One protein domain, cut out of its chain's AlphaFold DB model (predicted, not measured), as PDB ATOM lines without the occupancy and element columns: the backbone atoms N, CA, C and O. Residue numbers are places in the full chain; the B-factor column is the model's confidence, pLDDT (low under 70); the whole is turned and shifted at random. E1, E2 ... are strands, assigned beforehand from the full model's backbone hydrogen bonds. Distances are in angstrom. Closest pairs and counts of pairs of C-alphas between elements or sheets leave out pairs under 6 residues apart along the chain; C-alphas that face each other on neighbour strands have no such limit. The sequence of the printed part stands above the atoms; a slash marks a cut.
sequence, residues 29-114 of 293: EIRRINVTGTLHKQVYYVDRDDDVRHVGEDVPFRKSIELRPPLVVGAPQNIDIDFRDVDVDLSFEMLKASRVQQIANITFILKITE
ATOM      1  N   GLU A  29     -12.841 -29.430   8.692       75.50
ATOM      2  CA  GLU A  29     -13.465 -29.888   9.940       75.50
ATOM      3  C   GLU A  29     -14.658 -29.010  10.345       75.50
ATOM      4  O   GLU A  29     -14.512 -27.812  10.625       75.50
ATOM      5  N   ILE A  30     -15.832 -29.619  10.509       76.31
ATOM      6  CA  ILE A  30     -16.986 -28.995  11.155       76.31
ATOM      7  C   ILE A  30     -16.866 -29.208  12.668       76.31
ATOM      8  O   ILE A  30     -17.112 -30.283  13.206       76.31
ATOM      9  N   ARG A  31     -16.489 -28.141  13.383       78.88
ATOM     10  CA  ARG A  31     -16.334 -28.146  14.855       78.88
ATOM     11  C   ARG A  31     -17.572 -27.672  15.617       78.88
ATOM     12  O   ARG A  31     -17.706 -27.922  16.812       78.88
ATOM     13  N   ARG A  32     -18.448 -26.903  14.966       85.00
ATOM     14  CA  ARG A  32     -19.604 -26.276  15.617       85.00
ATOM     15  C   ARG A  32     -20.679 -25.897  14.612       85.00
ATOM     16  O   ARG A  32     -20.428 -25.096  13.713       85.00
ATOM     17  N   ILE A  33     -21.893 -26.347  14.884       86.50
ATOM     18  CA  ILE A  33     -23.112 -25.947  14.188       86.50
ATOM     19  C   ILE A  33     -23.758 -24.806  14.989       86.50
ATOM     20  O   ILE A  33     -23.792 -24.831  16.221       86.50
ATOM     21  N   ASN A  34     -24.234 -23.766  14.306       89.06
ATOM     22  CA  ASN A  34     -25.009 -22.688  14.923       89.06
ATOM     23  C   ASN A  34     -26.407 -22.717  14.313       89.06
ATOM     24  O   ASN A  34     -26.567 -22.321  13.165       89.06
ATOM     25  N   VAL A  35     -27.399 -23.155  15.084       90.25
ATOM     26  CA  VAL A  35     -28.806 -23.041  14.702       90.25
ATOM     27  C   VAL A  35     -29.333 -21.711  15.229       90.25
ATOM     28  O   VAL A  35     -29.162 -21.383  16.407       90.25
ATOM     29  N   THR A  36     -29.962 -20.937  14.354       91.75
ATOM     30  CA  THR A  36     -30.608 -19.658  14.666       91.75
ATOM     31  C   THR A  36     -31.951 -19.603  13.965       91.75
ATOM     32  O   THR A  36     -32.019 -19.912  12.779       91.75
ATOM     33  N   GLY A  37     -32.981 -19.156  14.671       91.81
ATOM     34  CA  GLY A  37     -34.309 -18.955  14.107       91.81
ATOM     35  C   GLY A  37     -35.131 -17.999  14.961       91.81
ATOM     36  O   GLY A  37     -34.663 -17.503  15.988       91.81
ATOM     37  N   THR A  38     -36.367 -17.769  14.538       94.75
ATOM     38  CA  THR A  38     -37.351 -16.982  15.280       94.75
ATOM     39  C   THR A  38     -38.616 -17.811  15.405       94.75
ATOM     40  O   THR A  38     -39.153 -18.286  14.407       94.75
ATOM     41  N   LEU A  39     -39.082 -18.004  16.635       93.25
ATOM     42  CA  LEU A  39     -40.401 -18.559  16.894       93.25
ATOM     43  C   LEU A  39     -41.420 -17.427  16.750       93.25
ATOM     44  O   LEU A  39     -41.556 -16.592  17.643       93.25
ATOM     45  N   HIS A  40     -42.115 -17.417  15.618       94.44
ATOM     46  CA  HIS A  40     -43.265 -16.557  15.372       94.44
ATOM     47  C   HIS A  40     -44.489 -17.179  16.053       94.44
ATOM     48  O   HIS A  40     -44.976 -18.219  15.607       94.44
ATOM     49  N   LYS A  41     -44.982 -16.582  17.145       90.50
ATOM     50  CA  LYS A  41     -46.171 -17.067  17.870       90.50
ATOM     51  C   LYS A  41     -47.217 -15.965  18.027       90.50
ATOM     52  O   LYS A  41     -46.911 -14.775  17.987       90.50
ATOM     53  N   GLN A  42     -48.465 -16.366  18.243       92.25
ATOM     54  CA  GLN A  42     -49.585 -15.451  18.440       92.25
ATOM     55  C   GLN A  42     -50.398 -15.886  19.657       92.25
ATOM     56  O   GLN A  42     -50.903 -17.006  19.713       92.25
ATOM     57  N   VAL A  43     -50.514 -15.000  20.643       88.69
ATOM     58  CA  VAL A  43     -51.292 -15.234  21.862       88.69
ATOM     59  C   VAL A  43     -52.675 -14.632  21.668       88.69
ATOM     60  O   VAL A  43     -52.805 -13.420  21.507       88.69
ATOM     61  N   TYR A  44     -53.701 -15.478  21.703       91.06
ATOM     62  CA  TYR A  44     -55.106 -15.076  21.715       91.06
ATOM     63  C   TYR A  44     -55.606 -15.025  23.161       91.06
ATOM     64  O   TYR A  44     -55.296 -15.915  23.955       91.06
ATOM     65  N   TYR A  45     -56.357 -13.986  23.516       88.25
ATOM     66  CA  TYR A  45     -56.910 -13.803  24.858       88.25
ATOM     67  C   TYR A  45     -58.246 -13.057  24.806       88.25
ATOM     68  O   TYR A  45     -58.497 -12.290  23.879       88.25
ATOM     69  N   VAL A  46     -59.089 -13.274  25.814       91.12
ATOM     70  CA  VAL A  46     -60.291 -12.462  26.051       91.12
ATOM     71  C   VAL A  46     -59.934 -11.365  27.047       91.12
ATOM     72  O   VAL A  46     -59.185 -11.608  27.999       91.12
ATOM     73  N   ASP A  47     -60.399 -10.148  26.795       88.94
ATOM     74  CA  ASP A  47     -60.117  -8.988  27.635       88.94
ATOM     75  C   ASP A  47     -61.203  -8.775  28.728       88.94
ATOM     76  O   ASP A  47     -61.896  -9.716  29.110       88.94
ATOM     77  N   ARG A  48     -61.309  -7.578  29.326       89.62
ATOM     78  CA  ARG A  48     -62.326  -7.286  30.355       89.62
ATOM     79  C   ARG A  48     -63.703  -6.935  29.797       89.62
ATOM     80  O   ARG A  48     -64.662  -6.988  30.563       89.62
ATOM     81  N   ASP A  49     -63.782  -6.585  28.519       95.12
ATOM     82  CA  ASP A  49     -65.003  -6.169  27.829       95.12
ATOM     83  C   ASP A  49     -65.617  -7.335  27.012       95.12
ATOM     84  O   ASP A  49     -66.558  -7.129  26.251       95.12
ATOM     85  N   ASP A  50     -65.108  -8.562  27.217       91.62
ATOM     86  CA  ASP A  50     -65.424  -9.809  26.491       91.62
ATOM     87  C   ASP A  50     -64.959  -9.823  25.014       91.62
ATOM     88  O   ASP A  50     -65.356 -10.682  24.223       91.62
ATOM     89  N   ASP A  51     -64.049  -8.914  24.632       95.81
ATOM     90  CA  ASP A  51     -63.448  -8.901  23.295       95.81
ATOM     91  C   ASP A  51     -62.351  -9.968  23.161       95.81
ATOM     92  O   ASP A  51     -61.388 -10.007  23.937       95.81
ATOM     93  N   VAL A  52     -62.405 -10.756  22.083       95.25
ATOM     94  CA  VAL A  52     -61.271 -11.589  21.651       95.25
ATOM     95  C   VAL A  52     -60.204 -10.700  21.013       95.25
ATOM     96  O   VAL A  52     -60.404 -10.120  19.945       95.25
ATOM     97  N   ARG A  53     -59.029 -10.638  21.640       93.69
ATOM     98  CA  ARG A  53     -57.854  -9.909  21.151       93.69
ATOM     99  C   ARG A  53     -56.687 -10.864  20.921       93.69
ATOM    100  O   ARG A  53     -56.671 -12.001  21.394       93.69
ATOM    101  N   HIS A  54     -55.697 -10.401  20.168       93.38
ATOM    102  CA  HIS A  54     -54.466 -11.145  19.938       93.38
ATOM    103  C   HIS A  54     -53.239 -10.244  20.048       93.38
ATOM    104  O   HIS A  54     -53.315  -9.034  19.836       93.38
ATOM    105  N   VAL A  55     -52.092 -10.848  20.340       91.12
ATOM    106  CA  VAL A  55     -50.777 -10.212  20.242       91.12
ATOM    107  C   VAL A  55     -49.798 -11.177  19.579       91.12
ATOM    108  O   VAL A  55     -49.720 -12.347  19.952       91.12
ATOM    109  N   GLY A  56     -49.096 -10.700  18.551       93.50
ATOM    110  CA  GLY A  56     -47.973 -11.416  17.950       93.50
ATOM    111  C   GLY A  56     -46.707 -11.201  18.774       93.50
ATOM    112  O   GLY A  56     -46.472 -10.098  19.269       93.50
ATOM    113  N   GLU A  57     -45.899 -12.243  18.922       92.62
ATOM    114  CA  GLU A  57     -44.615 -12.192  19.616       92.62
ATOM    115  C   GLU A  57     -43.589 -13.016  18.832       92.62
ATOM    116  O   GLU A  57     -43.797 -14.199  18.565       92.62
ATOM    117  N   ASP A  58     -42.469 -12.382  18.496       94.81
ATOM    118  CA  ASP A  58     -41.342 -13.012  17.819       94.81
ATOM    119  C   ASP A  58     -40.253 -13.320  18.848       94.81
ATOM    120  O   ASP A  58     -39.623 -12.411  19.394       94.81
ATOM    121  N   VAL A  59     -40.019 -14.606  19.120       92.75
ATOM    122  CA  VAL A  59     -39.008 -15.051  20.087       92.75
ATOM    123  C   VAL A  59     -37.775 -15.558  19.332       92.75
ATOM    124  O   VAL A  59     -37.785 -16.689  18.837       92.75
ATOM    125  N   PRO A  60     -36.696 -14.761  19.208       95.69
ATOM    126  CA  PRO A  60     -35.469 -15.217  18.571       95.69
ATOM    127  C   PRO A  60     -34.790 -16.275  19.443       95.69
ATOM    128  O   PRO A  60     -34.586 -16.077  20.643       95.69
ATOM    129  N   PHE A  61     -34.377 -17.382  18.832       91.19
ATOM    130  CA  PHE A  61     -33.620 -18.434  19.501       91.19
ATOM    131  C   PHE A  61     -32.292 -18.700  18.794       91.19
ATOM    132  O   PHE A  61     -32.139 -18.572  17.576       91.19
ATOM    133  N   ARG A  62     -31.301 -19.107  19.588       93.44
ATOM    134  CA  ARG A  62     -30.002 -19.554  19.094       93.44
ATOM    135  C   ARG A  62     -29.507 -20.728  19.918       93.44
ATOM    136  O   ARG A  62     -29.389 -20.627  21.137       93.44
ATOM    137  N   LYS A  63     -29.112 -21.800  19.235       88.44
ATOM    138  CA  LYS A  63     -28.414 -22.938  19.828       88.44
ATOM    139  C   LYS A  63     -27.094 -23.155  19.099       88.44
ATOM    140  O   LYS A  63     -27.058 -23.374  17.894       88.44
ATOM    141  N   SER A  64     -25.999 -23.101  19.846       90.25
ATOM    142  CA  SER A  64     -24.694 -23.553  19.365       90.25
ATOM    143  C   SER A  64     -24.512 -25.005  19.794       90.25
ATOM    144  O   SER A  64     -24.609 -25.298  20.985       90.25
ATOM    145  N   ILE A  65     -24.251 -25.889  18.837       85.50
ATOM    146  CA  ILE A  65     -23.935 -27.301  19.062       85.50
ATOM    147  C   ILE A  65     -22.451 -27.458  18.743       85.50
ATOM    148  O   ILE A  65     -22.027 -27.213  17.614       85.50
ATOM    149  N   GLU A  66     -21.644 -27.791  19.745       87.00
ATOM    150  CA  GLU A  66     -20.224 -28.079  19.556       87.00
ATOM    151  C   GLU A  66     -20.056 -29.573  19.269       87.00
ATOM    152  O   GLU A  66     -20.549 -30.400  20.032       87.00
ATOM    153  N   LEU A  67     -19.385 -29.908  18.165       79.00
ATOM    154  CA  LEU A  67     -19.140 -31.292  17.771       79.00
ATOM    155  C   LEU A  67     -17.829 -31.762  18.403       79.00
ATOM    156  O   LEU A  67     -16.778 -31.138  18.224       79.00
ATOM    157  N   ARG A  68     -17.904 -32.842  19.185       82.12
ATOM    158  CA  ARG A  68     -16.753 -33.486  19.825       82.12
ATOM    159  C   ARG A  68     -16.877 -35.009  19.652       82.12
ATOM    160  O   ARG A  68     -17.733 -35.590  20.316       82.12
ATOM    161  N   PRO A  69     -16.037 -35.650  18.817       77.69
ATOM    162  CA  PRO A  69     -14.992 -35.048  17.975       77.69
ATOM    163  C   PRO A  69     -15.558 -34.126  16.869       77.69
ATOM    164  O   PRO A  69     -16.756 -34.173  16.588       77.69
ATOM    165  N   PRO A  70     -14.724 -33.268  16.249       76.00
ATOM    166  CA  PRO A  70     -15.077 -32.575  15.010       76.00
ATOM    167  C   PRO A  70     -15.439 -33.560  13.895       76.00
ATOM    168  O   PRO A  70     -14.810 -34.610  13.781       76.00
ATOM    169  N   LEU A  71     -16.399 -33.192  13.046       74.25
ATOM    170  CA  LEU A  71     -16.744 -33.959  11.847       74.25
ATOM    171  C   LEU A  71     -15.789 -33.577  10.707       74.25
ATOM    172  O   LEU A  71     -15.653 -32.393  10.399       74.25
ATOM    173  N   VAL A  72     -15.116 -34.560  10.112       73.38
ATOM    174  CA  VAL A  72     -14.215 -34.376   8.961       73.38
ATOM    175  C   VAL A  72     -15.023 -34.512   7.670       73.38
ATOM    176  O   VAL A  72     -15.905 -35.359   7.604       73.38
ATOM    177  N   VAL A  73     -14.730 -33.673   6.676       67.12
ATOM    178  CA  VAL A  73     -15.422 -33.606   5.377       67.12
ATOM    179  C   VAL A  73     -14.389 -33.706   4.252       67.12
ATOM    180  O   VAL A  73     -13.377 -32.986   4.282       67.12
ATOM    181  N   GLY A  74     -14.635 -34.577   3.269       64.00
ATOM    182  CA  GLY A  74     -13.732 -34.831   2.138       64.00
ATOM    183  C   GLY A  74     -13.892 -33.825   0.994       64.00
ATOM    184  O   GLY A  74     -12.909 -33.302   0.466       64.00
ATOM    185  N   ALA A  75     -15.139 -33.499   0.664       61.53
ATOM    186  CA  ALA A  75     -15.563 -32.640  -0.429       61.53
ATOM    187  C   ALA A  75     -16.482 -31.514   0.103       61.53
ATOM    188  O   ALA A  75     -17.703 -31.600  -0.003       61.53
ATOM    189  N   PRO A  76     -15.936 -30.416   0.667       59.84
ATOM    190  CA  PRO A  76     -16.723 -29.387   1.365       59.84
ATOM    191  C   PRO A  76     -17.694 -28.585   0.483       59.84
ATOM    192  O   PRO A  76     -18.534 -27.853   1.003       59.84
ATOM    193  N   GLN A  77     -17.597 -28.714  -0.841       56.97
ATOM    194  CA  GLN A  77     -18.579 -28.197  -1.798       56.97
ATOM    195  C   GLN A  77     -19.756 -29.160  -2.079       56.97
ATOM    196  O   GLN A  77     -20.674 -28.766  -2.793       56.97
ATOM    197  N   ASN A  78     -19.745 -30.374  -1.507       64.69
ATOM    198  CA  ASN A  78     -20.744 -31.441  -1.671       64.69
ATOM    199  C   ASN A  78     -21.581 -31.691  -0.393       64.69
ATOM    200  O   ASN A  78     -22.072 -32.794  -0.195       64.69
ATOM    201  N   ILE A  79     -21.704 -30.714   0.511       68.44
ATOM    202  CA  ILE A  79     -22.451 -30.892   1.769       68.44
ATOM    203  C   ILE A  79     -23.909 -30.458   1.583       68.44
ATOM    204  O   ILE A  79     -24.151 -29.304   1.218       68.44
ATOM    205  N   ASP A  80     -24.857 -31.321   1.953       71.81
ATOM    206  CA  ASP A  80     -26.267 -30.954   2.149       71.81
ATOM    207  C   ASP A  80     -26.671 -30.988   3.637       71.81
ATOM    208  O   ASP A  80     -26.085 -31.718   4.446       71.81
ATOM    209  N   ILE A  81     -27.645 -30.153   4.018       78.75
ATOM    210  CA  ILE A  81     -28.132 -30.005   5.398       78.75
ATOM    211  C   ILE A  81     -29.662 -29.929   5.406       78.75
ATOM    212  O   ILE A  81     -30.251 -28.955   4.938       78.75
ATOM    213  N   ASP A  82     -30.287 -30.913   6.048       81.56
ATOM    214  CA  ASP A  82     -31.735 -31.120   6.068       81.56
ATOM    215  C   ASP A  82     -32.286 -31.076   7.509       81.56
ATOM    216  O   ASP A  82     -31.692 -31.618   8.447       81.56
ATOM    217  N   PHE A  83     -33.435 -30.418   7.690       83.00
ATOM    218  CA  PHE A  83     -34.146 -30.303   8.967       83.00
ATOM    219  C   PHE A  83     -35.375 -31.215   8.946       83.00
ATOM    220  O   PHE A  83     -36.385 -30.904   8.316       83.00
ATOM    221  N   ARG A  84     -35.301 -32.322   9.684       84.19
ATOM    222  CA  ARG A  84     -36.361 -33.331   9.790       84.19
ATOM    223  C   ARG A  84     -37.106 -33.224  11.109       84.19
ATOM    224  O   ARG A  84     -36.570 -32.707  12.088       84.19
ATOM    225  N   ASP A  85     -38.329 -33.745  11.115       88.19
ATOM    226  CA  ASP A  85     -39.160 -33.931  12.309       88.19
ATOM    227  C   ASP A  85     -39.238 -32.666  13.184       88.19
ATOM    228  O   ASP A  85     -39.039 -32.703  14.397       88.19
ATOM    229  N   VAL A  86     -39.469 -31.522  12.526       88.44
ATOM    230  CA  VAL A  86     -39.584 -30.212  13.174       88.44
ATOM    231  C   VAL A  86     -40.912 -30.136  13.924       88.44
ATOM    232  O   VAL A  86     -41.974 -30.037  13.310       88.44
ATOM    233  N   ASP A  87     -40.829 -30.144  15.248       91.88
ATOM    234  CA  ASP A  87     -41.949 -30.087  16.181       91.88
ATOM    235  C   ASP A  87     -41.796 -28.910  17.159       91.88
ATOM    236  O   ASP A  87     -40.683 -28.516  17.531       91.88
ATOM    237  N   VAL A  88     -42.925 -28.323  17.559       91.44
ATOM    238  CA  VAL A  88     -42.988 -27.154  18.443       91.44
ATOM    239  C   VAL A  88     -44.120 -27.334  19.450       91.44
ATOM    240  O   VAL A  88     -45.280 -27.029  19.170       91.44
ATOM    241  N   ASP A  89     -43.761 -27.766  20.654       93.12
ATOM    242  CA  ASP A  89     -44.666 -27.843  21.797       93.12
ATOM    243  C   ASP A  89     -44.673 -26.513  22.574       93.12
ATOM    244  O   ASP A  89     -43.628 -25.915  22.854       93.12
ATOM    245  N   LEU A  90     -45.874 -26.037  22.911       91.06
ATOM    246  CA  LEU A  90     -46.121 -24.769  23.594       91.06
ATOM    247  C   LEU A  90     -47.044 -24.996  24.790       91.06
ATOM    248  O   LEU A  90     -48.265 -25.082  24.649       91.06
ATOM    249  N   SER A  91     -46.461 -25.005  25.985       92.06
ATOM    250  CA  SER A  91     -47.206 -25.047  27.244       92.06
ATOM    251  C   SER A  91     -47.254 -23.665  27.896       92.06
ATOM    252  O   SER A  91     -46.313 -22.870  27.801       92.06
ATOM    253  N   PHE A  92     -48.369 -23.352  28.559       90.81
ATOM    254  CA  PHE A  92     -48.542 -22.085  29.262       90.81
ATOM    255  C   PHE A  92     -49.339 -22.235  30.560       90.81
ATOM    256  O   PHE A  92     -50.223 -23.079  30.674       90.81
ATOM    257  N   GLU A  93     -49.047 -21.365  31.524       91.88
ATOM    258  CA  GLU A  93     -49.733 -21.284  32.813       91.88
ATOM    259  C   GLU A  93     -50.052 -19.822  33.151       91.88
ATOM    260  O   GLU A  93     -49.199 -18.935  33.054       91.88
ATOM    261  N   MET A  94     -51.289 -19.545  33.571       89.38
ATOM    262  CA  MET A  94     -51.684 -18.218  34.047       89.38
ATOM    263  C   MET A  94     -51.329 -18.043  35.525       89.38
ATOM    264  O   MET A  94     -52.132 -18.329  36.408       89.38
ATOM    265  N   LEU A  95     -50.145 -17.493  35.797       91.00
ATOM    266  CA  LEU A  95     -49.711 -17.168  37.160       91.00
ATOM    267  C   LEU A  95     -50.602 -16.100  37.821       91.00
ATOM    268  O   LEU A  95     -50.752 -16.086  39.043       91.00
ATOM    269  N   LYS A  96     -51.145 -15.164  37.025       87.94
ATOM    270  CA  LYS A  96     -52.137 -14.141  37.416       87.94
ATOM    271  C   LYS A  96     -52.991 -13.764  36.202       87.94
ATOM    272  O   LYS A  96     -52.546 -13.934  35.074       87.94
ATOM    273  N   ALA A  97     -54.128 -13.101  36.427       82.31
ATOM    274  CA  ALA A  97     -55.030 -12.594  35.377       82.31
ATOM    275  C   ALA A  97     -54.390 -11.657  34.317       82.31
ATOM    276  O   ALA A  97     -55.037 -11.311  33.337       82.31
ATOM    277  N   SER A  98     -53.142 -11.215  34.508       83.69
ATOM    278  CA  SER A  98     -52.361 -10.448  33.523       83.69
ATOM    279  C   SER A  98     -50.907 -10.926  33.386       83.69
ATOM    280  O   SER A  98     -50.038 -10.165  32.958       83.69
ATOM    281  N   ARG A  99     -50.600 -12.165  33.799       87.44
ATOM    282  CA  ARG A  99     -49.258 -12.761  33.679       87.44
ATOM    283  C   ARG A  99     -49.348 -14.234  33.310       87.44
ATOM    284  O   ARG A  99     -49.830 -15.040  34.104       87.44
ATOM    285  N   VAL A 100     -48.798 -14.559  32.147       89.44
ATOM    286  CA  VAL A 100     -48.683 -15.919  31.622       89.44
ATOM    287  C   VAL A 100     -47.211 -16.326  31.653       89.44
ATOM    288  O   VAL A 100     -46.355 -15.577  31.186       89.44
ATOM    289  N   GLN A 101     -46.913 -17.496  32.212       92.44
ATOM    290  CA  GLN A 101     -45.646 -18.189  32.008       92.44
ATOM    291  C   GLN A 101     -45.804 -19.115  30.804       92.44
ATOM    292  O   GLN A 101     -46.840 -19.757  30.662       92.44
ATOM    293  N   GLN A 102     -44.805 -19.167  29.928       91.00
ATOM    294  CA  GLN A 102     -44.828 -19.982  28.714       91.00
ATOM    295  C   GLN A 102     -43.516 -20.755  28.597       91.00
ATOM    296  O   GLN A 102     -42.453 -20.214  28.910       91.00
ATOM    297  N   ILE A 103     -43.593 -22.001  28.138       92.81
ATOM    298  CA  ILE A 103     -42.444 -22.853  27.836       92.81
ATOM    299  C   ILE A 103     -42.629 -23.357  26.405       92.81
ATOM    300  O   ILE A 103     -43.654 -23.952  26.079       92.81
ATOM    301  N   ALA A 104     -41.638 -23.075  25.561       92.06
ATOM    302  CA  ALA A 104     -41.602 -23.487  24.166       92.06
ATOM    303  C   ALA A 104     -40.495 -24.525  23.972       92.06
ATOM    304  O   ALA A 104     -39.312 -24.211  24.143       92.06
ATOM    305  N   ASN A 105     -40.882 -25.742  23.607       93.56
ATOM    306  CA  ASN A 105     -39.978 -26.839  23.299       93.56
ATOM    307  C   ASN A 105     -39.921 -26.992  21.776       93.56
ATOM    308  O   ASN A 105     -40.898 -27.398  21.157       93.56
ATOM    309  N   ILE A 106     -38.785 -26.641  21.172       92.69
ATOM    310  CA  ILE A 106     -38.552 -26.797  19.731       92.69
ATOM    311  C   ILE A 106     -37.648 -28.012  19.537       92.69
ATOM    312  O   ILE A 106     -36.505 -28.008  20.003       92.69
ATOM    313  N   THR A 107     -38.155 -29.023  18.837       91.19
ATOM    314  CA  THR A 107     -37.456 -30.279  18.543       91.19
ATOM    315  C   THR A 107     -37.293 -30.416  17.034       91.19
ATOM    316  O   THR A 107     -38.187 -30.060  16.279       91.19
ATOM    317  N   PHE A 108     -36.135 -30.889  16.581       89.94
ATOM    318  CA  PHE A 108     -35.885 -31.260  15.188       89.94
ATOM    319  C   PHE A 108     -34.662 -32.175  15.125       89.94
ATOM    320  O   PHE A 108     -33.786 -32.125  15.996       89.94
ATOM    321  N   ILE A 109     -34.575 -32.970  14.065       86.12
ATOM    322  CA  ILE A 109     -33.399 -33.761  13.712       86.12
ATOM    323  C   ILE A 109     -32.658 -33.025  12.596       86.12
ATOM    324  O   ILE A 109     -33.233 -32.697  11.564       86.12
ATOM    325  N   LEU A 110     -31.369 -32.763  12.799       84.12
ATOM    326  CA  LEU A 110     -30.508 -32.171  11.779       84.12
ATOM    327  C   LEU A 110     -29.737 -33.289  11.070       84.12
ATOM    328  O   LEU A 110     -28.844 -33.883  11.677       84.12
ATOM    329  N   LYS A 111     -30.072 -33.575   9.807       81.88
ATOM    330  CA  LYS A 111     -29.304 -34.496   8.958       81.88
ATOM    331  C   LYS A 111     -28.264 -33.695   8.169       81.88
ATOM    332  O   LYS A 111     -28.561 -32.611   7.675       81.88
ATOM    333  N   ILE A 112     -27.052 -34.228   8.067       80.38
ATOM    334  CA  ILE A 112     -25.959 -33.687   7.250       80.38
ATOM    335  C   ILE A 112     -25.465 -34.838   6.372       80.38
ATOM    336  O   ILE A 112     -25.300 -35.943   6.890       80.38
ATOM    337  N   THR A 113     -25.274 -34.600   5.077       74.25
ATOM    338  CA  THR A 113     -24.843 -35.618   4.100       74.25
ATOM    339  C   THR A 113     -23.761 -35.095   3.158       74.25
ATOM    340  O   THR A 113     -23.686 -33.894   2.904       74.25
ATOM    341  N   GLU A 114     -22.934 -36.018   2.671       68.25
ATOM    342  CA  GLU A 114     -21.833 -35.843   1.716       68.25
ATOM    343  C   GLU A 114     -21.792 -37.100   0.812       68.25
ATOM    344  O   GLU A 114     -22.278 -38.152   1.224       68.25
TER     345      GLU A 114
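This is residues 29 to 114 of the 293 residues of an uncharacterized protein of Desulfotomaculum aquiferis (UniProt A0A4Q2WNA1). Two long, narrow hairpins, E1 with E2 and E3 with E4, run lengthwise as two ribbons with a gap between their strands, joined at one end by residues 74 to 79. Both hairpin turns, residues 47 to 51 and residues 97 to 98, lie toward the other end. The printed part has 86 residues with no named helix and four named strands, E1, E2, E3 and E4 along the chain; its class is all strand, in two antiparallel sheets of order E1 - E2 and E3 - E4. The whole is an extended rod, with a radius of gyration of the C-alphas of 19.3 A and spans of 64 by 21 by 18 A.

E2, residues 52 to 73, is the longest strand by residues and measures 53.4 A from first to last C-alpha; it bends by 89 degrees at residue 69. E1, residues 29 to 46, measures 52.5 A and begins at C-alpha 29, (-13.465, -29.888, 9.940). E3, residues 80 to 96, measures 46.9 A. E4, residues 99 to 113, measures 44.6 A and ends at C-alpha 113, (-24.843, -35.618, 4.100).

E1 and E2 form a hairpin, antiparallel at 167 degrees between their directions. N 39 and O 59 are within hydrogen-bond range at 2.9 A, and N 30 and O 71 at 2.8 A. E3 and E4 form the other hairpin, antiparallel at 170 degrees, with N 91 and O 103 within hydrogen-bond range at 3.0 A. E1 is apart from E3 and E4, and E2 is apart from both too.

The C-alphas farthest apart, those of Asp 49 and Gly 74, are 64.1 A from each other. The printed part has no cut. The links E1 to E2 and E3 to E4 are tight, and the link E2 to E3 is short. Mean pLDDT of the printed part is 85.7; residues 73 to 79 and residue 114 are under 70.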